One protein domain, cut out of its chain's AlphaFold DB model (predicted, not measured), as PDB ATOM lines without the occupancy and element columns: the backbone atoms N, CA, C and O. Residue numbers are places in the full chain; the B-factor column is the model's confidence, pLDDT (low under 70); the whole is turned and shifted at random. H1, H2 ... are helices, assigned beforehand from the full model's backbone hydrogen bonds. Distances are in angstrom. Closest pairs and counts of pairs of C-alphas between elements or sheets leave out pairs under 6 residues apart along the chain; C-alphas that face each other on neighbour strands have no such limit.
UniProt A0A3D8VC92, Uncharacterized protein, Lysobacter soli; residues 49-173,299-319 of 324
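This is residues 49 to 173 and 299 to 319 of the 324 residues of an uncharacterized protein of Lysobacter soli (UniProt A0A3D8VC92). A helical body is joined at one end to an arm, the long helical hairpin H3 and H4. In the body H2 lies between H1 and H5, which pack on it side by side with it; H6 packs slantwise on H5, and the short H8 packs on one end of H2. The printed part has 146 residues with eight named helices, H1 to H8 in order along the chain, and no named strand: the class is all helix. It is only just compact, close to loose, with a radius of gyration of the C-alphas of 17.3 A, and its elongated outline spans 59 by 30 by 28 A, the arm making much of the length.

H1, residues 54 to 66, and H2, residues 70 to 83, form a helical hairpin: they touch, closest at the C-alphas of Met 65 and Ala 73, 4.9 A apart, at a shallow tilt of 31 degrees, opposite ways. H2 and H3, residues 86 to 105, meet only through their link. H3 and H4, residues 113 to 130, form the second helical hairpin and touch, closest at the C-alphas of Ser 90 and Ala 124, 4.6 A apart, at a shallow tilt of 30 degrees. H2 is the hub, touching three helices. It touches H5, residues 139 to 151, at a shallow tilt of 21 degrees, opposite ways; the closest C-alphas, of Ala 73 and Ala 149, are 4.9 A apart. H6, residues 155 to 162, touches H5 at a steep tilt of 47 degrees, closest at the C-alphas of Ala 150 and Met 158, 4.2 A apart. H7, residues 299 to 305, touches no helix, but H4 and H7 are near each other, with 5 pairs of C-alphas within 10 A. H8, residues 313 to 316, touches H2 at residues 71 to 75 alone; the closest C-alphas, of Gln 71 and Cys 315, are 5.3 A apart. H3 and H5 are apart. In H1 to H7 every O i to N i+4 pair is within hydrogen-bond range; H8 is too short for such a pair, and its one O i to N i+3 pair is not within range.

H1 begins at C-alpha 54, (100.711, 86.272, 87.936), and is 17.9 A long; H2 is 20.2 A. H3 is 28.3 A long and ends at C-alpha 105, (112.121, 59.481, 65.522); H4 is 26.0 A. H5 measures 18.4 A, H6 10.0 A and H7 9.8 A. H8, 5.1 A, ends at C-alpha 316, (98.537, 101.859, 79.663).

The two C-alphas farthest apart, of Ala 67 and Gly 107, are 59.5 A apart. Residues 174 to 298 are not printed, and C-alphas 173 and 299 are 26.4 A apart across the cut. Of the links that are printed whole, none is long. Mean pLDDT of the printed part is 89.4; residues 109 to 114 and 318 to 319 are under 70.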
ATOM      1  N   PRO A  49     102.209  97.270  87.425       87.56
ATOM      2  CA  PRO A  49     103.196  96.353  87.969       87.56
ATOM      3  C   PRO A  49     103.619  95.341  86.905       87.56
ATOM      4  O   PRO A  49     102.786  94.775  86.203       87.56
ATOM      5  N   GLN A  50     104.922  95.091  86.834       82.88
ATOM      6  CA  GLN A  50     105.497  93.946  86.140       82.88
ATOM      7  C   GLN A  50     106.069  93.021  87.208       82.88
ATOM      8  O   GLN A  50     106.767  93.477  88.115       82.88
ATOM      9  N   GLY A  51     105.746  91.735  87.136       79.19
ATOM     10  CA  GLY A  51     106.159  90.760  88.138       79.19
ATOM     11  C   GLY A  51     106.599  89.453  87.510       79.19
ATOM     12  O   GLY A  51     106.438  89.227  86.312       79.19
ATOM     13  N   ARG A  52     107.193  88.594  88.340       84.06
ATOM     14  CA  ARG A  52     107.693  87.285  87.901       84.06
ATOM     15  C   ARG A  52     106.598  86.227  87.876       84.06
ATOM     16  O   ARG A  52     106.760  85.223  87.194       84.06
ATOM     17  N   THR A  53     105.519  86.446  88.627       93.88
ATOM     18  CA  THR A  53     104.373  85.538  88.715       93.88
ATOM     19  C   THR A  53     103.066  86.315  88.617       93.88
ATOM     20  O   THR A  53     102.957  87.435  89.127       93.88
ATOM     21  N   ALA A  54     102.047  85.693  88.028       94.44
ATOM     22  CA  ALA A  54     100.711  86.272  87.936       94.44
ATOM     23  C   ALA A  54     100.111  86.537  89.327       94.44
ATOM     24  O   ALA A  54      99.411  87.527  89.532       94.44
ATOM     25  N   ARG A  55     100.426  85.695  90.321       94.81
ATOM     26  CA  ARG A  55      99.928  85.844  91.698       94.81
ATOM     27  C   ARG A  55     100.369  87.161  92.340       94.81
ATOM     28  O   ARG A  55      99.557  87.834  92.971       94.81
ATOM     29  N   GLU A  56     101.640  87.526  92.195       93.44
ATOM     30  CA  GLU A  56     102.174  88.790  92.722       93.44
ATOM     31  C   GLU A  56     101.541  89.990  92.012       93.44
ATOM     32  O   GLU A  56     101.075  90.931  92.658       93.44
ATOM     33  N   VAL A  57     101.483  89.932  90.678       94.75
ATOM     34  CA  VAL A  57     100.960  91.014  89.838       94.75
ATOM     35  C   VAL A  57      99.477  91.254  90.122       94.75
ATOM     36  O   VAL A  57      99.073  92.385  90.397       94.75
ATOM     37  N   THR A  58      98.661  90.201  90.133       95.44
ATOM     38  CA  THR A  58      97.211  90.317  90.341       95.44
ATOM     39  C   THR A  58      96.832  90.768  91.747       95.44
ATOM     40  O   THR A  58      95.847  91.491  91.890       95.44
ATOM     41  N   ALA A  59      97.621  90.440  92.776       94.06
ATOM     42  CA  ALA A  59      97.406  90.962  94.127       94.06
ATOM     43  C   ALA A  59      97.545  92.496  94.173       94.06
ATOM     44  O   ALA A  59      96.674  93.183  94.710       94.06
ATOM     45  N   ILE A  60      98.595  93.039  93.546       95.12
ATOM     46  CA  ILE A  60      98.825  94.491  93.457       95.12
ATOM     47  C   ILE A  60      97.736  95.158  92.608       95.12
ATOM     48  O   ILE A  60      97.197  96.203  92.980       95.12
ATOM     49  N   LEU A  61      97.394  94.562  91.463       95.69
ATOM     50  CA  LEU A  61      96.368  95.097  90.569       95.69
ATOM     51  C   LEU A  61      94.985  95.124  91.224       95.69
ATOM     52  O   LEU A  61      94.256  96.095  91.041       95.69
ATOM     53  N   ARG A  62      94.638  94.111  92.029       95.69
ATOM     54  CA  ARG A  62      93.375  94.072  92.778       95.69
ATOM     55  C   ARG A  62      93.283  95.215  93.779       95.69
ATOM     56  O   ARG A  62      92.298  95.945  93.754       95.69
ATOM     57  N   GLN A  63      94.336  95.440  94.564       95.31
ATOM     58  CA  GLN A  63      94.388  96.568  95.498       95.31
ATOM     59  C   GLN A  63      94.209  97.916  94.774       95.31
ATOM     60  O   GLN A  63      93.484  98.794  95.239       95.31
ATOM     61  N   ARG A  64      94.840  98.089  93.607       94.44
ATOM     62  CA  ARG A  64      94.697  99.312  92.796       94.44
ATOM     63  C   ARG A  64      93.304  99.457  92.183       94.44
ATOM     64  O   ARG A  64      92.763 100.557  92.170       94.44
ATOM     65  N   MET A  65      92.709  98.365  91.705       94.12
ATOM     66  CA  MET A  65      91.335  98.348  91.197       94.12
ATOM     67  C   MET A  65      90.329  98.744  92.290       94.12
ATOM     68  O   MET A  65      89.403  99.516  92.023       94.12
ATOM     69  N   GLU A  66      90.513  98.239  93.512       94.12
ATOM     70  CA  GLU A  66      89.719  98.609  94.694       94.12
ATOM     71  C   GLU A  66      89.887 100.094  95.044       94.12
ATOM     72  O   GLU A  66      88.915 100.752  95.410       94.12
ATOM     73  N   ALA A  67      91.079 100.657  94.824       92.81
ATOM     74  CA  ALA A  67      91.343 102.094  94.927       92.81
ATOM     75  C   ALA A  67      90.816 102.929  93.734       92.81
ATOM     76  O   ALA A  67      91.018 104.141  93.695       92.81
ATOM     77  N   GLY A  68      90.139 102.310  92.759       90.31
ATOM     78  CA  GLY A  68      89.503 103.000  91.632       90.31
ATOM     79  C   GLY A  68      90.365 103.159  90.375       90.31
ATOM     80  O   GLY A  68      89.949 103.850  89.448       90.31
ATOM     81  N   ASP A  69      91.533 102.518  90.296       91.38
ATOM     82  CA  ASP A  69      92.408 102.587  89.120       91.38
ATOM     83  C   ASP A  69      91.854 101.750  87.950       91.38
ATOM     84  O   ASP A  69      91.867 100.515  87.973       91.38
ATOM     85  N   SER A  70      91.373 102.430  86.905       90.81
ATOM     86  CA  SER A  70      90.794 101.802  85.712       90.81
ATOM     87  C   SER A  70      91.809 100.998  84.894       90.81
ATOM     88  O   SER A  70      91.459  99.951  84.347       90.81
ATOM     89  N   GLN A  71      93.076 101.420  84.860       91.69
ATOM     90  CA  GLN A  71      94.131 100.703  84.140       91.69
ATOM     91  C   GLN A  71      94.513  99.425  84.873       91.69
ATOM     92  O   GLN A  71      94.740  98.392  84.243       91.69
ATOM     93  N   ALA A  72      94.561  99.485  86.206       94.56
ATOM     94  CA  ALA A  72      94.791  98.298  87.012       94.56
ATOM     95  C   ALA A  72      93.634  97.299  86.884       94.56
ATOM     96  O   ALA A  72      93.887  96.101  86.800       94.56
ATOM     97  N   ALA A  73      92.389  97.782  86.799       94.75
ATOM     98  CA  ALA A  73      91.225  96.941  86.527       94.75
ATOM     99  C   ALA A  73      91.336  96.239  85.158       94.75
ATOM    100  O   ALA A  73      91.156  95.025  85.076       94.75
ATOM    101  N   CYS A  74      91.695  96.986  84.104       95.25
ATOM    102  CA  CYS A  74      91.934  96.441  82.762       95.25
ATOM    103  C   CYS A  74      93.027  95.368  82.783       95.25
ATOM    104  O   CYS A  74      92.834  94.262  82.280       95.25
ATOM    105  N   GLN A  75      94.173  95.666  83.404       95.50
ATOM    106  CA  GLN A  75      95.282  94.717  83.442       95.50
ATOM    107  C   GLN A  75      94.934  93.495  84.294       95.50
ATOM    108  O   GLN A  75      95.273  92.389  83.898       95.50
ATOM    109  N   LEU A  76      94.209  93.655  85.407       96.38
ATOM    110  CA  LEU A  76      93.762  92.525  86.223       96.38
ATOM    111  C   LEU A  76      92.889  91.561  85.415       96.38
ATOM    112  O   LEU A  76      93.121  90.356  85.467       96.38
ATOM    113  N   ALA A  77      91.920  92.086  84.659       96.06
ATOM    114  CA  ALA A  77      91.069  91.275  83.793       96.06
ATOM    115  C   ALA A  77      91.901  90.484  82.769       96.06
ATOM    116  O   ALA A  77      91.674  89.292  82.573       96.06
ATOM    117  N   ARG A  78      92.928  91.120  82.191       94.38
ATOM    118  CA  ARG A  78      93.855  90.472  81.250       94.38
ATOM    119  C   ARG A  78      94.712  89.395  81.881       94.38
ATOM    120  O   ARG A  78      94.848  88.342  81.278       94.38
ATOM    121  N   GLU A  79      95.287  89.628  83.056       95.06
ATOM    122  CA  GLU A  79      96.086  88.613  83.757       95.06
ATOM    123  C   GLU A  79      95.241  87.376  84.082       95.06
ATOM    124  O   GLU A  79      95.675  86.243  83.883       95.06
ATOM    125  N   VAL A  80      94.008  87.594  84.546       95.44
ATOM    126  CA  VAL A  80      93.061  86.518  84.849       95.44
ATOM    127  C   VAL A  80      92.707  85.731  83.588       95.44
ATOM    128  O   VAL A  80      92.838  84.510  83.573       95.44
ATOM    129  N   GLU A  81      92.328  86.416  82.509       93.56
ATOM    130  CA  GLU A  81      92.009  85.772  81.232       93.56
ATOM    131  C   GLU A  81      93.229  85.049  80.634       93.56
ATOM    132  O   GLU A  81      93.115  83.935  80.116       93.56
ATOM    133  N   PHE A  82      94.421  85.636  80.765       92.56
ATOM    134  CA  PHE A  82      95.680  85.033  80.343       92.56
ATOM    135  C   PHE A  82      96.005  83.758  81.134       92.56
ATOM    136  O   PHE A  82      96.602  82.835  80.583       92.56
ATOM    137  N   CYS A  83      95.584  83.642  82.388       94.25
ATOM    138  CA  CYS A  83      95.836  82.446  83.189       94.25
ATOM    139  C   CYS A  83      94.706  81.408  83.183       94.25
ATOM    140  O   CYS A  83      94.944  80.289  83.630       94.25
ATOM    141  N   ALA A  84      93.528  81.720  82.634       91.00
ATOM    142  CA  ALA A  84      92.339  80.865  82.727       91.00
ATOM    143  C   ALA A  84      92.554  79.405  82.261       91.00
ATOM    144  O   ALA A  84      92.108  78.488  82.942       91.00
ATOM    145  N   ASP A  85      93.294  79.174  81.164       87.31
ATOM    146  CA  ASP A  85      93.549  77.815  80.637       87.31
ATOM    147  C   ASP A  85      95.030  77.489  80.450       87.31
ATOM    148  O   ASP A  85      95.377  76.584  79.685       87.31
ATOM    149  N   SER A  86      95.933  78.235  81.091       91.12
ATOM    150  CA  SER A  86      97.371  78.095  80.828       91.12
ATOM    151  C   SER A  86      97.867  76.662  81.037       91.12
ATOM    152  O   SER A  86      98.644  76.155  80.231       91.12
ATOM    153  N   GLU A  87      97.371  75.990  82.079       90.50
ATOM    154  CA  GLU A  87      97.733  74.608  82.400       90.50
ATOM    155  C   GLU A  87      97.213  73.622  81.344       90.50
ATOM    156  O   GLU A  87      97.979  72.826  80.796       90.50
ATOM    157  N   ALA A  88      95.927  73.720  80.990       89.69
ATOM    158  CA  ALA A  88      95.309  72.854  79.990       89.69
ATOM    159  C   ALA A  88      95.952  73.032  78.602       89.69
ATOM    160  O   ALA A  88      96.206  72.050  77.896       89.69
ATOM    161  N   VAL A  89      96.260  74.275  78.214       89.94
ATOM    162  CA  VAL A  89      96.958  74.591  76.961       89.94
ATOM    163  C   VAL A  89      98.386  74.046  76.979       89.94
ATOM    164  O   VAL A  89      98.792  73.417  76.002       89.94
ATOM    165  N   SER A  90      99.122  74.219  78.082       92.31
ATOM    166  CA  SER A  90     100.476  73.675  78.247       92.31
ATOM    167  C   SER A  90     100.500  72.154  78.104       92.31
ATOM    168  O   SER A  90     101.250  71.621  77.285       92.31
ATOM    169  N   LEU A  91      99.617  71.445  78.815       92.38
ATOM    170  CA  LEU A  91      99.519  69.986  78.740       92.38
ATOM    171  C   LEU A  91      99.186  69.509  77.318       92.38
ATOM    172  O   LEU A  91      99.808  68.576  76.796       92.38
ATOM    173  N   ARG A  92      98.216  70.162  76.667       92.06
ATOM    174  CA  ARG A  92      97.803  69.829  75.300       92.06
ATOM    175  C   ARG A  92      98.940  70.036  74.303       92.06
ATOM    176  O   ARG A  92      99.179  69.159  73.473       92.06
ATOM    177  N   MET A  93      99.632  71.172  74.373       91.50
ATOM    178  CA  MET A  93     100.733  71.479  73.460       91.50
ATOM    179  C   MET A  93     101.937  70.571  73.701       91.50
ATOM    180  O   MET A  93     102.505  70.081  72.727       91.50
ATOM    181  N   GLY A  94     102.259  70.253  74.959       90.81
ATOM    182  CA  GLY A  94     103.284  69.264  75.302       90.81
ATOM    183  C   GLY A  94     102.981  67.888  74.705       90.81
ATOM    184  O   GLY A  94     103.813  67.315  74.009       90.81
ATOM    185  N   THR A  95     101.740  67.411  74.844       92.00
ATOM    186  CA  THR A  95     101.312  66.118  74.276       92.00
ATOM    187  C   THR A  95     101.449  66.081  72.748       92.00
ATOM    188  O   THR A  95     101.894  65.084  72.176       92.00
ATOM    189  N   ILE A  96     101.074  67.168  72.062       90.56
ATOM    190  CA  ILE A  96     101.220  67.288  70.602       90.56
ATOM    191  C   ILE A  96     102.705  67.302  70.212       90.56
ATOM    192  O   ILE A  96     103.106  66.601  69.282       90.56
ATOM    193  N   ALA A  97     103.518  68.075  70.930       88.38
ATOM    194  CA  ALA A  97     104.950  68.195  70.701       88.38
ATOM    195  C   ALA A  97     105.684  66.856  70.888       88.38
ATOM    196  O   ALA A  97     106.544  66.514  70.073       88.38
ATOM    197  N   ASP A  98     105.329  66.081  71.911       88.69
ATOM    198  CA  ASP A  98     105.927  64.772  72.187       88.69
ATOM    199  C   ASP A  98     105.540  63.734  71.134       88.69
ATOM    200  O   ASP A  98     106.390  62.979  70.655       88.69
ATOM    201  N   ARG A  99     104.277  63.745  70.691       87.69
ATOM    202  CA  ARG A  99     103.818  62.880  69.598       87.69
ATOM    203  C   ARG A  99     104.603  63.135  68.313       87.69
ATOM    204  O   ARG A  99     105.035  62.188  67.663       87.69
ATOM    205  N   LEU A 100     104.827  64.399  67.968       85.12
ATOM    206  CA  LEU A 100     105.582  64.764  66.770       85.12
ATOM    207  C   LEU A 100     107.061  64.377  66.858       85.12
ATOM    208  O   LEU A 100     107.632  63.919  65.868       85.12
ATOM    209  N   LYS A 101     107.675  64.507  68.042       84.38
ATOM    210  CA  LYS A 101     109.033  63.996  68.294       84.38
ATOM    211  C   LYS A 101     109.104  62.486  68.076       84.38
ATOM    212  O   LYS A 101     110.032  62.014  67.422       84.38
ATOM    213  N   ALA A 102     108.123  61.738  68.580       86.12
ATOM    214  CA  ALA A 102     108.059  60.290  68.404       86.12
ATOM    215  C   ALA A 102     107.863  59.888  66.928       86.12
ATOM    216  O   ALA A 102     108.548  58.991  66.444       86.12
ATOM    217  N   GLU A 103     106.986  60.580  66.193       84.62
ATOM    218  CA  GLU A 103     106.758  60.345  64.759       84.62
ATOM    219  C   GLU A 103     108.015  60.651  63.921       84.62
ATOM    220  O   GLU A 103     108.377  59.869  63.040       84.62
ATOM    221  N   ALA A 104     108.734  61.736  64.235       82.06
ATOM    222  CA  ALA A 104     110.008  62.065  63.592       82.06
ATOM    223  C   ALA A 104     111.096  61.015  63.886       82.06
ATOM    224  O   ALA A 104     111.812  60.596  62.976       82.06
ATOM    225  N   ALA A 105     111.189  60.542  65.134       83.12
ATOM    226  CA  ALA A 105     112.121  59.481  65.522       83.12
ATOM    227  C   ALA A 105     111.814  58.136  64.830       83.12
ATOM    228  O   ALA A 105     112.725  57.351  64.581       83.12
ATOM    229  N   ALA A 106     110.550  57.891  64.472       85.19
ATOM    230  CA  ALA A 106     110.109  56.715  63.723       85.19
ATOM    231  C   ALA A 106     110.330  56.819  62.196       85.19
ATOM    232  O   ALA A 106     109.891  55.942  61.451       85.19
ATOM    233  N   GLY A 107     111.005  57.868  61.711       75.69
ATOM    234  CA  GLY A 107     111.349  58.032  60.296       75.69
ATOM    235  C   GLY A 107     110.239  58.629  59.427       75.69
ATOM    236  O   GLY A 107     110.347  58.600  58.200       75.69
ATOM    237  N   ALA A 108     109.178  59.188  60.023       75.00
ATOM    238  CA  ALA A 108     108.205  59.967  59.265       75.00
ATOM    239  C   ALA A 108     108.860  61.251  58.726       75.00
ATOM    240  O   ALA A 108     109.625  61.916  59.428       75.00
ATOM    241  N   VAL A 109     108.543  61.638  57.483       63.06
ATOM    242  CA  VAL A 109     108.970  62.933  56.922       63.06
ATOM    243  C   VAL A 109     108.165  64.038  57.601       63.06
ATOM    244  O   VAL A 109     107.116  64.464  57.118       63.06
ATOM    245  N   VAL A 110     108.650  64.493  58.752       61.03
ATOM    246  CA  VAL A 110     108.071  65.629  59.458       61.03
ATOM    247  C   VAL A 110     108.789  66.887  58.977       61.03
ATOM    248  O   VAL A 110     109.915  67.177  59.367       61.03
ATOM    249  N   LEU A 111     108.154  67.608  58.050       57.47
ATOM    250  CA  LEU A 111     108.630  68.910  57.569       57.47
ATOM    251  C   LEU A 111     108.752  69.920  58.734       57.47
ATOM    252  O   LEU A 111     108.205  69.693  59.809       57.47
ATOM    253  N   ASN A 112     109.382  71.071  58.452       60.31
ATOM    254  CA  ASN A 112     109.658  72.294  59.250       60.31
ATOM    255  C   ASN A 112     108.565  72.811  60.242       60.31
ATOM    256  O   ASN A 112     108.726  73.831  60.899       60.31
ATOM    257  N   LYS A 113     107.418  72.135  60.350       62.59
ATOM    258  CA  LYS A 113     106.346  72.358  61.331       62.59
ATOM    259  C   LYS A 113     106.716  71.914  62.753       62.59
ATOM    260  O   LYS A 113     106.069  72.371  63.691       62.59
ATOM    261  N   ASN A 114     107.733  71.062  62.916       69.75
ATOM    262  CA  ASN A 114     108.200  70.631  64.236       69.75
ATOM    263  C   ASN A 114     108.700  71.803  65.084       69.75
ATOM    264  O   ASN A 114     108.240  71.956  66.210       69.75
ATOM    265  N   ASP A 115     109.547  72.672  64.535       78.62
ATOM    266  CA  ASP A 115     110.177  73.751  65.307       78.62
ATOM    267  C   ASP A 115     109.158  74.786  65.803       78.62
ATOM    268  O   ASP A 115     109.220  75.229  66.950       78.62
ATOM    269  N   VAL A 116     108.154  75.112  64.980       84.06
ATOM    270  CA  VAL A 116     107.062  76.017  65.376       84.06
ATOM    271  C   VAL A 116     106.240  75.408  66.510       84.06
ATOM    272  O   VAL A 116     105.955  76.094  67.487       84.06
ATOM    273  N   LEU A 117     105.874  74.127  66.417       85.12
ATOM    274  CA  LEU A 117     105.058  73.471  67.443       85.12
ATOM    275  C   LEU A 117     105.827  73.234  68.746       85.12
ATOM    276  O   LEU A 117     105.238  73.389  69.812       85.12
ATOM    277  N   GLN A 118     107.128  72.942  68.678       85.69
ATOM    278  CA  GLN A 118     107.987  72.918  69.867       85.69
ATOM    279  C   GLN A 118     108.051  74.297  70.522       85.69
ATOM    280  O   GLN A 118     107.812  74.411  71.717       85.69
ATOM    281  N   THR A 119     108.255  75.353  69.728       88.94
ATOM    282  CA  THR A 119     108.263  76.731  70.239       88.94
ATOM    283  C   THR A 119     106.934  77.085  70.915       88.94
ATOM    284  O   THR A 119     106.929  77.687  71.986       88.94
ATOM    285  N   MET A 120     105.797  76.691  70.331       89.06
ATOM    286  CA  MET A 120     104.480  76.910  70.945       89.06
ATOM    287  C   MET A 120     104.309  76.126  72.252       89.06
ATOM    288  O   MET A 120     103.736  76.656  73.202       89.06
ATOM    289  N   ALA A 121     104.799  74.885  72.318       90.88
ATOM    290  CA  ALA A 121     104.756  74.083  73.538       90.88
ATOM    291  C   ALA A 121     105.638  74.677  74.647       90.88
ATOM    292  O   ALA A 121     105.193  74.771  75.790       90.88
ATOM    293  N   ASP A 122     106.837  75.153  74.308       91.88
ATOM    294  CA  ASP A 122     107.722  75.838  75.250       91.88
ATOM    295  C   ASP A 122     107.106  77.145  75.764       91.88
ATOM    296  O   ASP A 122     107.114  77.393  76.970       91.88
ATOM    297  N   LEU A 123     106.506  77.955  74.886       92.00
ATOM    298  CA  LEU A 123     105.790  79.171  75.287       92.00
ATOM    299  C   LEU A 123     104.596  78.861  76.196       92.00
ATOM    300  O   LEU A 123     104.417  79.522  77.218       92.00
ATOM    301  N   ALA A 124     103.805  77.837  75.862       92.19
ATOM    302  CA  ALA A 124     102.682  77.409  76.690       92.19
ATOM    303  C   ALA A 124     103.145  76.942  78.081       92.19
ATOM    304  O   ALA A 124     102.512  77.286  79.080       92.19
ATOM    305  N   ARG A 125     104.283  76.238  78.159       94.00
ATOM    306  CA  ARG A 125     104.904  75.838  79.426       94.00
ATOM    307  C   ARG A 125     105.322  77.047  80.259       94.00
ATOM    308  O   ARG A 125     104.931  77.134  81.418       94.00
ATOM    309  N   VAL A 126     106.050  78.001  79.674       94.19
ATOM    310  CA  VAL A 126     106.479  79.222  80.384       94.19
ATOM    311  C   VAL A 126     105.274  80.033  80.870       94.19
ATOM    312  O   VAL A 126     105.264  80.507  82.005       94.19
ATOM    313  N   ARG A 127     104.216  80.140  80.057       93.69
ATOM    314  CA  ARG A 127     102.947  80.760  80.467       93.69
ATOM    315  C   ARG A 127     102.315  80.034  81.658       93.69
ATOM    316  O   ARG A 127     101.866  80.682  82.599       93.69
ATOM    317  N   SER A 128     102.291  78.702  81.649       94.50
ATOM    318  CA  SER A 128     101.778  77.914  82.778       94.50
ATOM    319  C   SER A 128     102.607  78.113  84.052       94.50
ATOM    320  O   SER A 128     102.046  78.208  85.143       94.50
ATOM    321  N   GLU A 129     103.932  78.220  83.932       95.25
ATOM    322  CA  GLU A 129     104.827  78.527  85.055       95.25
ATOM    323  C   GLU A 129     104.536  79.924  85.631       95.25
ATOM    324  O   GLU A 129     104.397  80.069  86.845       95.25
ATOM    325  N   TYR A 130     104.338  80.936  84.778       95.44
ATOM    326  CA  TYR A 130     103.950  82.291  85.199       95.44
ATOM    327  C   TYR A 130     102.613  82.318  85.958       95.44
ATOM    328  O   TYR A 130     102.480  83.013  86.971       95.44
ATOM    329  N   CYS A 131     101.636  81.539  85.493       95.88
ATOM    330  CA  CYS A 131     100.293  81.459  86.066       95.88
ATOM    331  C   CYS A 131     100.186  80.544  87.298       95.88
ATOM    332  O   CYS A 131      99.117  80.434  87.902       95.88
ATOM    333  N   THR A 132     101.276  79.889  87.704       94.38
ATOM    334  CA  THR A 132     101.265  78.945  88.826       94.38
ATOM    335  C   THR A 132     100.869  79.631  90.137       94.38
ATOM    336  O   THR A 132     101.404  80.674  90.516       94.38
ATOM    337  N   GLY A 133      99.933  79.017  90.870       90.38
ATOM    338  CA  GLY A 133      99.449  79.528  92.155       90.38
ATOM    339  C   GLY A 133      98.440  80.674  92.048       90.38
ATOM    340  O   GLY A 133      98.105  81.269  93.076       90.38
ATOM    341  N   MET A 134      97.953  80.980  90.843       93.25
ATOM    342  CA  MET A 134      96.773  81.820  90.665       93.25
ATOM    343  C   MET A 134      95.541  81.148  91.282       93.25
ATOM    344  O   MET A 134      95.355  79.941  91.105       93.25
ATOM    345  N   PRO A 135      94.693  81.892  92.015       87.75
ATOM    346  CA  PRO A 135      93.414  81.352  92.451       87.75
ATOM    347  C   PRO A 135      92.557  81.014  91.221       87.75
ATOM    348  O   PRO A 135      92.636  81.737  90.224       87.75
ATOM    349  N   PRO A 136      91.734  79.951  91.273       86.88
ATOM    350  CA  PRO A 136      90.786  79.678  90.204       86.88
ATOM    351  C   PRO A 136      89.825  80.861  90.081       86.88
ATOM    352  O   PRO A 136      89.349  81.380  91.091       86.88
ATOM    353  N   VAL A 137      89.561  81.282  88.847       92.00
ATOM    354  CA  VAL A 137      88.605  82.347  88.542       92.00
ATOM    355  C   VAL A 137      87.560  81.786  87.600       92.00
ATOM    356  O   VAL A 137      87.881  81.116  86.619       92.00
ATOM    357  N   THR A 138      86.300  82.028  87.921       94.88
ATOM    358  CA  THR A 138      85.178  81.590  87.101       94.88
ATOM    359  C   THR A 138      85.065  82.432  85.821       94.88
ATOM    360  O   THR A 138      85.529  83.580  85.767       94.88
ATOM    361  N   PRO A 139      84.408  81.907  84.772       95.44
ATOM    362  CA  PRO A 139      84.086  82.689  83.580       95.44
ATOM    363  C   PRO A 139      83.308  83.975  83.906       95.44
ATOM    364  O   PRO A 139      83.633  85.039  83.380       95.44
ATOM    365  N   ALA A 140      82.343  83.896  84.830       97.06
ATOM    366  CA  ALA A 140      81.552  85.035  85.295       97.06
ATOM    367  C   ALA A 140      82.426  86.124  85.940       97.06
ATOM    368  O   ALA A 140      82.360  87.287  85.545       97.06
ATOM    369  N   GLU A 141      83.326  85.749  86.854       96.00
ATOM    370  CA  GLU A 141      84.259  86.696  87.481       96.00
ATOM    371  C   GLU A 141      85.187  87.365  86.455       96.00
ATOM    372  O   GLU A 141      85.487  88.553  86.571       96.00
ATOM    373  N   THR A 142      85.618  86.634  85.422       95.81
ATOM    374  CA  THR A 142      86.445  87.197  84.339       95.81
ATOM    375  C   THR A 142      85.674  88.259  83.549       95.81
ATOM    376  O   THR A 142      86.192  89.353  83.304       95.81
ATOM    377  N   VAL A 143      84.414  87.979  83.195       97.62
ATOM    378  CA  VAL A 143      83.520  88.946  82.534       97.62
ATOM    379  C   VAL A 143      83.294  90.173  83.417       97.62
ATOM    380  O   VAL A 143      83.351  91.307  82.929       97.62
ATOM    381  N   ASP A 144      83.082  89.969  84.715       97.38
ATOM    382  CA  ASP A 144      82.861  91.050  85.670       97.38
ATOM    383  C   ASP A 144      84.082  91.954  85.830       97.38
ATOM    384  O   ASP A 144      83.918  93.170  85.930       97.38
ATOM    385  N   LEU A 145      85.301  91.411  85.805       97.00
ATOM    386  CA  LEU A 145      86.526  92.216  85.822       97.00
ATOM    387  C   LEU A 145      86.619  93.124  84.587       97.00
ATOM    388  O   LEU A 145      86.868  94.327  84.717       97.00
ATOM    389  N   TRP A 146      86.334  92.585  83.399       97.50
ATOM    390  CA  TRP A 146      86.284  93.373  82.164       97.50
ATOM    391  C   TRP A 146      85.214  94.462  82.210       97.50
ATOM    392  O   TRP A 146      85.479  95.621  81.874       97.50
ATOM    393  N   ARG A 147      84.013  94.117  82.682       97.88
ATOM    394  CA  ARG A 147      82.916  95.072  82.872       97.88
ATOM    395  C   ARG A 147      83.298  96.174  83.856       97.88
ATOM    396  O   ARG A 147      83.044  97.348  83.606       97.88
ATOM    397  N   GLN A 148      83.920  95.816  84.970       96.88
ATOM    398  CA  GLN A 148      84.362  96.746  86.001       96.88
ATOM    399  C   GLN A 148      85.392  97.752  85.483       96.88
ATOM    400  O   GLN A 148      85.316  98.933  85.833       96.88
ATOM    401  N   ALA A 149      86.335  97.316  84.650       95.69
ATOM    402  CA  ALA A 149      87.280  98.209  83.990       95.69
ATOM    403  C   ALA A 149      86.577  99.126  82.972       95.69
ATOM    404  O   ALA A 149      86.786 100.342  82.977       95.69
ATOM    405  N   ALA A 150      85.658  98.569  82.174       96.50
ATOM    406  CA  ALA A 150      84.852  99.315  81.209       96.50
ATOM    407  C   ALA A 150      84.002 100.414  81.870       96.50
ATOM    408  O   ALA A 150      83.977 101.552  81.405       96.50
ATOM    409  N   LEU A 151      83.334 100.108  82.986       95.88
ATOM    410  CA  LEU A 151      82.519 101.069  83.737       95.88
ATOM    411  C   LEU A 151      83.345 102.221  84.326       95.88
ATOM    412  O   LEU A 151      82.809 103.308  84.525       95.88
ATOM    413  N   ARG A 152      84.645 102.009  84.559       92.88
ATOM    414  CA  ARG A 152      85.579 103.037  85.042       92.88
ATOM    415  C   ARG A 152      86.206 103.880  83.926       92.88
ATOM    416  O   ARG A 152      87.118 104.653  84.199       92.88
ATOM    417  N   GLY A 153      85.753 103.752  82.678       91.31
ATOM    418  CA  GLY A 153      86.239 104.603  81.588       91.31
ATOM    419  C   GLY A 153      87.369 104.007  80.745       91.31
ATOM    420  O   GLY A 153      87.817 104.669  79.814       91.31
ATOM    421  N   ASP A 154      87.844 102.790  81.031       92.75
ATOM    422  CA  ASP A 154      88.937 102.196  80.253       92.75
ATOM    423  C   ASP A 154      88.449 101.778  78.854       92.75
ATOM    424  O   ASP A 154      87.640 100.857  78.711       92.75
ATOM    425  N   LEU A 155      88.918 102.478  77.814       93.12
ATOM    426  CA  LEU A 155      88.455 102.285  76.435       93.12
ATOM    427  C   LEU A 155      88.733 100.874  75.876       93.12
ATOM    428  O   LEU A 155      87.806 100.303  75.297       93.12
ATOM    429  N   PRO A 156      89.928 100.269  76.055       93.12
ATOM    430  CA  PRO A 156      90.152  98.873  75.672       93.12
ATOM    431  C   PRO A 156      89.165  97.909  76.331       93.12
ATOM    432  O   PRO A 156      88.610  97.036  75.663       93.12
ATOM    433  N   SER A 157      88.893  98.094  77.623       95.69
ATOM    434  CA  SER A 157      87.943  97.261  78.361       95.69
ATOM    435  C   SER A 157      86.505  97.480  77.897       95.69
ATOM    436  O   SER A 157      85.769  96.509  77.719       95.69
ATOM    437  N   MET A 158      86.101  98.728  77.627       96.44
ATOM    438  CA  MET A 158      84.803  99.018  77.004       96.44
ATOM    439  C   MET A 158      84.667  98.337  75.646       96.44
ATOM    440  O   MET A 158      83.590  97.832  75.337       96.44
ATOM    441  N   LEU A 159      85.735  98.302  74.845       95.25
ATOM    442  CA  LEU A 159      85.721  97.644  73.545       95.25
ATOM    443  C   LEU A 159      85.594  96.129  73.693       95.25
ATOM    444  O   LEU A 159      84.726  95.531  73.058       95.25
ATOM    445  N   ARG A 160      86.410  95.507  74.552       95.62
ATOM    446  CA  ARG A 160      86.411  94.048  74.740       95.62
ATOM    447  C   ARG A 160      85.096  93.563  75.342       95.62
ATOM    448  O   ARG A 160      84.495  92.622  74.827       95.62
ATOM    449  N   TYR A 161      84.597  94.242  76.376       97.56
ATOM    450  CA  TYR A 161      83.288  93.934  76.948       97.56
ATOM    451  C   TYR A 161      82.172  94.223  75.942       97.56
ATOM    452  O   TYR A 161      81.356  93.351  75.675       97.56
ATOM    453  N   GLY A 162      82.162  95.410  75.328       97.25
ATOM    454  CA  GLY A 162      81.096  95.869  74.435       97.25
ATOM    455  C   GLY A 162      80.933  95.036  73.162       97.25
ATOM    456  O   GLY A 162      79.807  94.737  72.760       97.25
ATOM    457  N   THR A 163      82.033  94.569  72.575       95.69
ATOM    458  CA  THR A 163      82.012  93.664  71.407       95.69
ATOM    459  C   THR A 163      81.634  92.225  71.763       95.69
ATOM    460  O   THR A 163      81.334  91.429  70.871       95.69
ATOM    461  N   GLY A 164      81.585  91.908  73.061       95.81
ATOM    462  CA  GLY A 164      81.297  90.580  73.588       95.81
ATOM    463  C   GLY A 164      82.523  89.668  73.674       95.81
ATOM    464  O   GLY A 164      82.361  88.500  74.004       95.81
ATOM    465  N   LEU A 165      83.732  90.173  73.410       93.44
ATOM    466  CA  LEU A 165      84.976  89.393  73.477       93.44
ATOM    467  C   LEU A 165      85.361  88.986  74.905       93.44
ATOM    468  O   LEU A 165      86.103  88.029  75.077       93.44
ATOM    469  N   ALA A 166      84.821  89.656  75.928       94.94
ATOM    470  CA  ALA A 166      84.957  89.210  77.318       94.94
ATOM    471  C   ALA A 166      84.259  87.859  77.587       94.94
ATOM    472  O   ALA A 166      84.560  87.201  78.580       94.94
ATOM    473  N   PHE A 167      83.326  87.444  76.720       95.38
ATOM    474  CA  PHE A 167      82.575  86.200  76.849       95.38
ATOM    475  C   PHE A 167      83.201  85.113  75.980       95.38
ATOM    476  O   PHE A 167      83.057  85.096  74.753       95.38
ATOM    477  N   ARG A 168      83.873  84.164  76.622       90.38
ATOM    478  CA  ARG A 168      84.521  83.065  75.915       90.38
ATOM    479  C   ARG A 168      83.497  82.068  75.380       90.38
ATOM    480  O   ARG A 168      82.514  81.739  76.037       90.38
ATOM    481  N   HIS A 169      83.742  81.544  74.183       88.25
ATOM    482  CA  HIS A 169      82.815  80.608  73.539       88.25
ATOM    483  C   HIS A 169      82.698  79.257  74.252       88.25
ATOM    484  O   HIS A 169      81.632  78.650  74.218       88.25
ATOM    485  N   ASP A 170      83.768  78.792  74.891       89.25
ATOM    486  CA  ASP A 170      83.824  77.500  75.581       89.25
ATOM    487  C   ASP A 170      83.128  77.486  76.948       89.25
ATOM    488  O   ASP A 170      82.820  76.414  77.458       89.25
ATOM    489  N   SER A 171      82.840  78.662  77.506       92.00
ATOM    490  CA  SER A 171      82.230  78.851  78.830       92.00
ATOM    491  C   SER A 171      81.050  79.831  78.806       92.00
ATOM    492  O   SER A 171      80.579  80.299  79.839       92.00
ATOM    493  N   LEU A 172      80.511  80.129  77.618       93.69
ATOM    494  CA  LEU A 172      79.422  81.097  77.445       93.69
ATOM    495  C   LEU A 172      78.173  80.726  78.261       93.69
ATOM    496  O   LEU A 172      77.496  81.600  78.799       93.69
ATOM    497  N   LEU A 173      77.875  79.427  78.370       95.81
ATOM    498  CA  LEU A 173      76.726  78.927  79.132       95.81
ATOM    499  C   LEU A 173      76.883  79.099  80.649       95.81
ATOM    500  O   LEU A 173      75.877  79.088  81.352       95.81
ATOM    501  N   ALA A 299      95.027  91.899  67.389       82.19
ATOM    502  CA  ALA A 299      96.481  91.935  67.332       82.19
ATOM    503  C   ALA A 299      97.118  91.885  68.721       82.19
ATOM    504  O   ALA A 299      98.275  91.480  68.837       82.19
ATOM    505  N   GLN A 300      96.424  92.349  69.760       82.25
ATOM    506  CA  GLN A 300      96.894  92.190  71.128       82.25
ATOM    507  C   GLN A 300      96.756  90.740  71.596       82.25
ATOM    508  O   GLN A 300      97.743  90.195  72.072       82.25
ATOM    509  N   ASP A 301      95.607  90.101  71.384       82.81
ATOM    510  CA  ASP A 301      95.373  88.703  71.766       82.81
ATOM    511  C   ASP A 301      96.351  87.758  71.056       82.81
ATOM    512  O   ASP A 301      96.932  86.864  71.672       82.81
ATOM    513  N   GLU A 302      96.618  87.997  69.769       82.44
ATOM    514  CA  GLU A 302      97.643  87.251  69.040       82.44
ATOM    515  C   GLU A 302      99.049  87.513  69.585       82.44
ATOM    516  O   GLU A 302      99.836  86.579  69.703       82.44
ATOM    517  N   ARG A 303      99.385  88.758  69.944       83.50
ATOM    518  CA  ARG A 303     100.684  89.061  70.566       83.50
ATOM    519  C   ARG A 303     100.835  88.365  71.912       83.50
ATOM    520  O   ARG A 303     101.888  87.786  72.153       83.50
ATOM    521  N   ASP A 304      99.797  88.387  72.738       83.62
ATOM    522  CA  ASP A 304      99.789  87.742  74.048       83.62
ATOM    523  C   ASP A 304      99.923  86.214  73.901       83.62
ATOM    524  O   ASP A 304     100.623  85.582  74.684       83.62
ATOM    525  N   MET A 305      99.360  85.612  72.845       79.94
ATOM    526  CA  MET A 305      99.549  84.185  72.543       79.94
ATOM    527  C   MET A 305     101.023  83.806  72.313       79.94
ATOM    528  O   MET A 305     101.416  82.676  72.599       79.94
ATOM    529  N   TYR A 306     101.839  84.738  71.816       83.19
ATOM    530  CA  TYR A 306     103.265  84.535  71.544       83.19
ATOM    531  C   TYR A 306     104.187  85.112  72.625       83.19
ATOM    532  O   TYR A 306     105.401  85.181  72.420       83.19
ATOM    533  N   GLN A 307     103.640  85.537  73.766       85.56
ATOM    534  CA  GLN A 307     104.412  86.092  74.872       85.56
ATOM    535  C   GLN A 307     104.298  85.218  76.128       85.56
ATOM    536  O   GLN A 307     103.257  84.615  76.381       85.56
ATOM    537  N   PRO A 308     105.369  85.142  76.940       85.88
ATOM    538  CA  PRO A 308     105.351  84.379  78.188       85.88
ATOM    539  C   PRO A 308     104.490  85.042  79.273       85.88
ATOM    540  O   PRO A 308     104.008  84.363  80.175       85.88
ATOM    541  N   VAL A 309     104.313  86.362  79.183       88.19
ATOM    542  CA  VAL A 309     103.537  87.198  80.104       88.19
ATOM    543  C   VAL A 309     102.708  88.196  79.295       88.19
ATOM    544  O   VAL A 309     103.167  88.626  78.232       88.19
ATOM    545  N   PRO A 310     101.516  88.594  79.759       86.06
ATOM    546  CA  PRO A 310     100.699  89.560  79.038       86.06
ATOM    547  C   PRO A 310     101.336  90.954  79.135       86.06
ATOM    548  O   PRO A 310     101.564  91.487  80.220       86.06
ATOM    549  N   GLY A 311     101.632  91.585  77.997       85.75
ATOM    550  CA  GLY A 311     102.240  92.924  77.997       85.75
ATOM    551  C   GLY A 311     101.272  93.997  78.509       85.75
ATOM    552  O   GLY A 311     100.089  93.918  78.217       85.75
ATOM    553  N   THR A 312     101.731  95.044  79.201       87.06
ATOM    554  CA  THR A 312     100.864  96.080  79.822       87.06
ATOM    555  C   THR A 312     100.344  97.156  78.855       87.06
ATOM    556  O   THR A 312      99.401  97.889  79.163       87.06
ATOM    557  N   GLY A 313     100.916  97.238  77.650       85.31
ATOM    558  CA  GLY A 313     100.717  98.366  76.736       85.31
ATOM    559  C   GLY A 313      99.277  98.601  76.262       85.31
ATOM    560  O   GLY A 313      98.953  99.715  75.854       85.31
ATOM    561  N   LEU A 314      98.388  97.600  76.295       86.31
ATOM    562  CA  LEU A 314      96.968  97.813  75.978       86.31
ATOM    563  C   LEU A 314      96.304  98.736  77.014       86.31
ATOM    564  O   LEU A 314      95.738  99.759  76.638       86.31
ATOM    565  N   CYS A 315      96.444  98.411  78.300       88.69
ATOM    566  CA  CYS A 315      95.804  99.133  79.400       88.69
ATOM    567  C   CYS A 315      96.521 100.449  79.747       88.69
ATOM    568  O   CYS A 315      95.905 101.370  80.274       88.69
ATOM    569  N   GLU A 316      97.811 100.597  79.428       85.56
ATOM    570  CA  GLU A 316      98.537 101.859  79.663       85.56
ATOM    571  C   GLU A 316      98.102 102.983  78.713       85.56
ATOM    572  O   GLU A 316      98.068 104.154  79.102       85.56
ATOM    573  N   ARG A 317      97.730 102.636  77.473       75.25
ATOM    574  CA  ARG A 317      97.371 103.607  76.429       75.25
ATOM    575  C   ARG A 317      96.031 104.309  76.671       75.25
ATOM    576  O   ARG A 317      95.812 105.371  76.095       75.25
ATOM    577  N   SER A 318      95.171 103.790  77.549       66.94
ATOM    578  CA  SER A 318      93.877 104.417  77.859       66.94
ATOM    579  C   SER A 318      94.003 105.778  78.563       66.94
ATOM    580  O   SER A 318      93.159 106.649  78.359       66.94
ATOM    581  N   LYS A 319      95.098 106.036  79.300       60.91
ATOM    582  CA  LYS A 319      95.353 107.337  79.953       60.91
ATOM    583  C   LYS A 319      95.639 108.478  78.987       60.91
ATOM    584  O   LYS A 319      95.280 109.616  79.276       60.91
TER     585      LYS A 319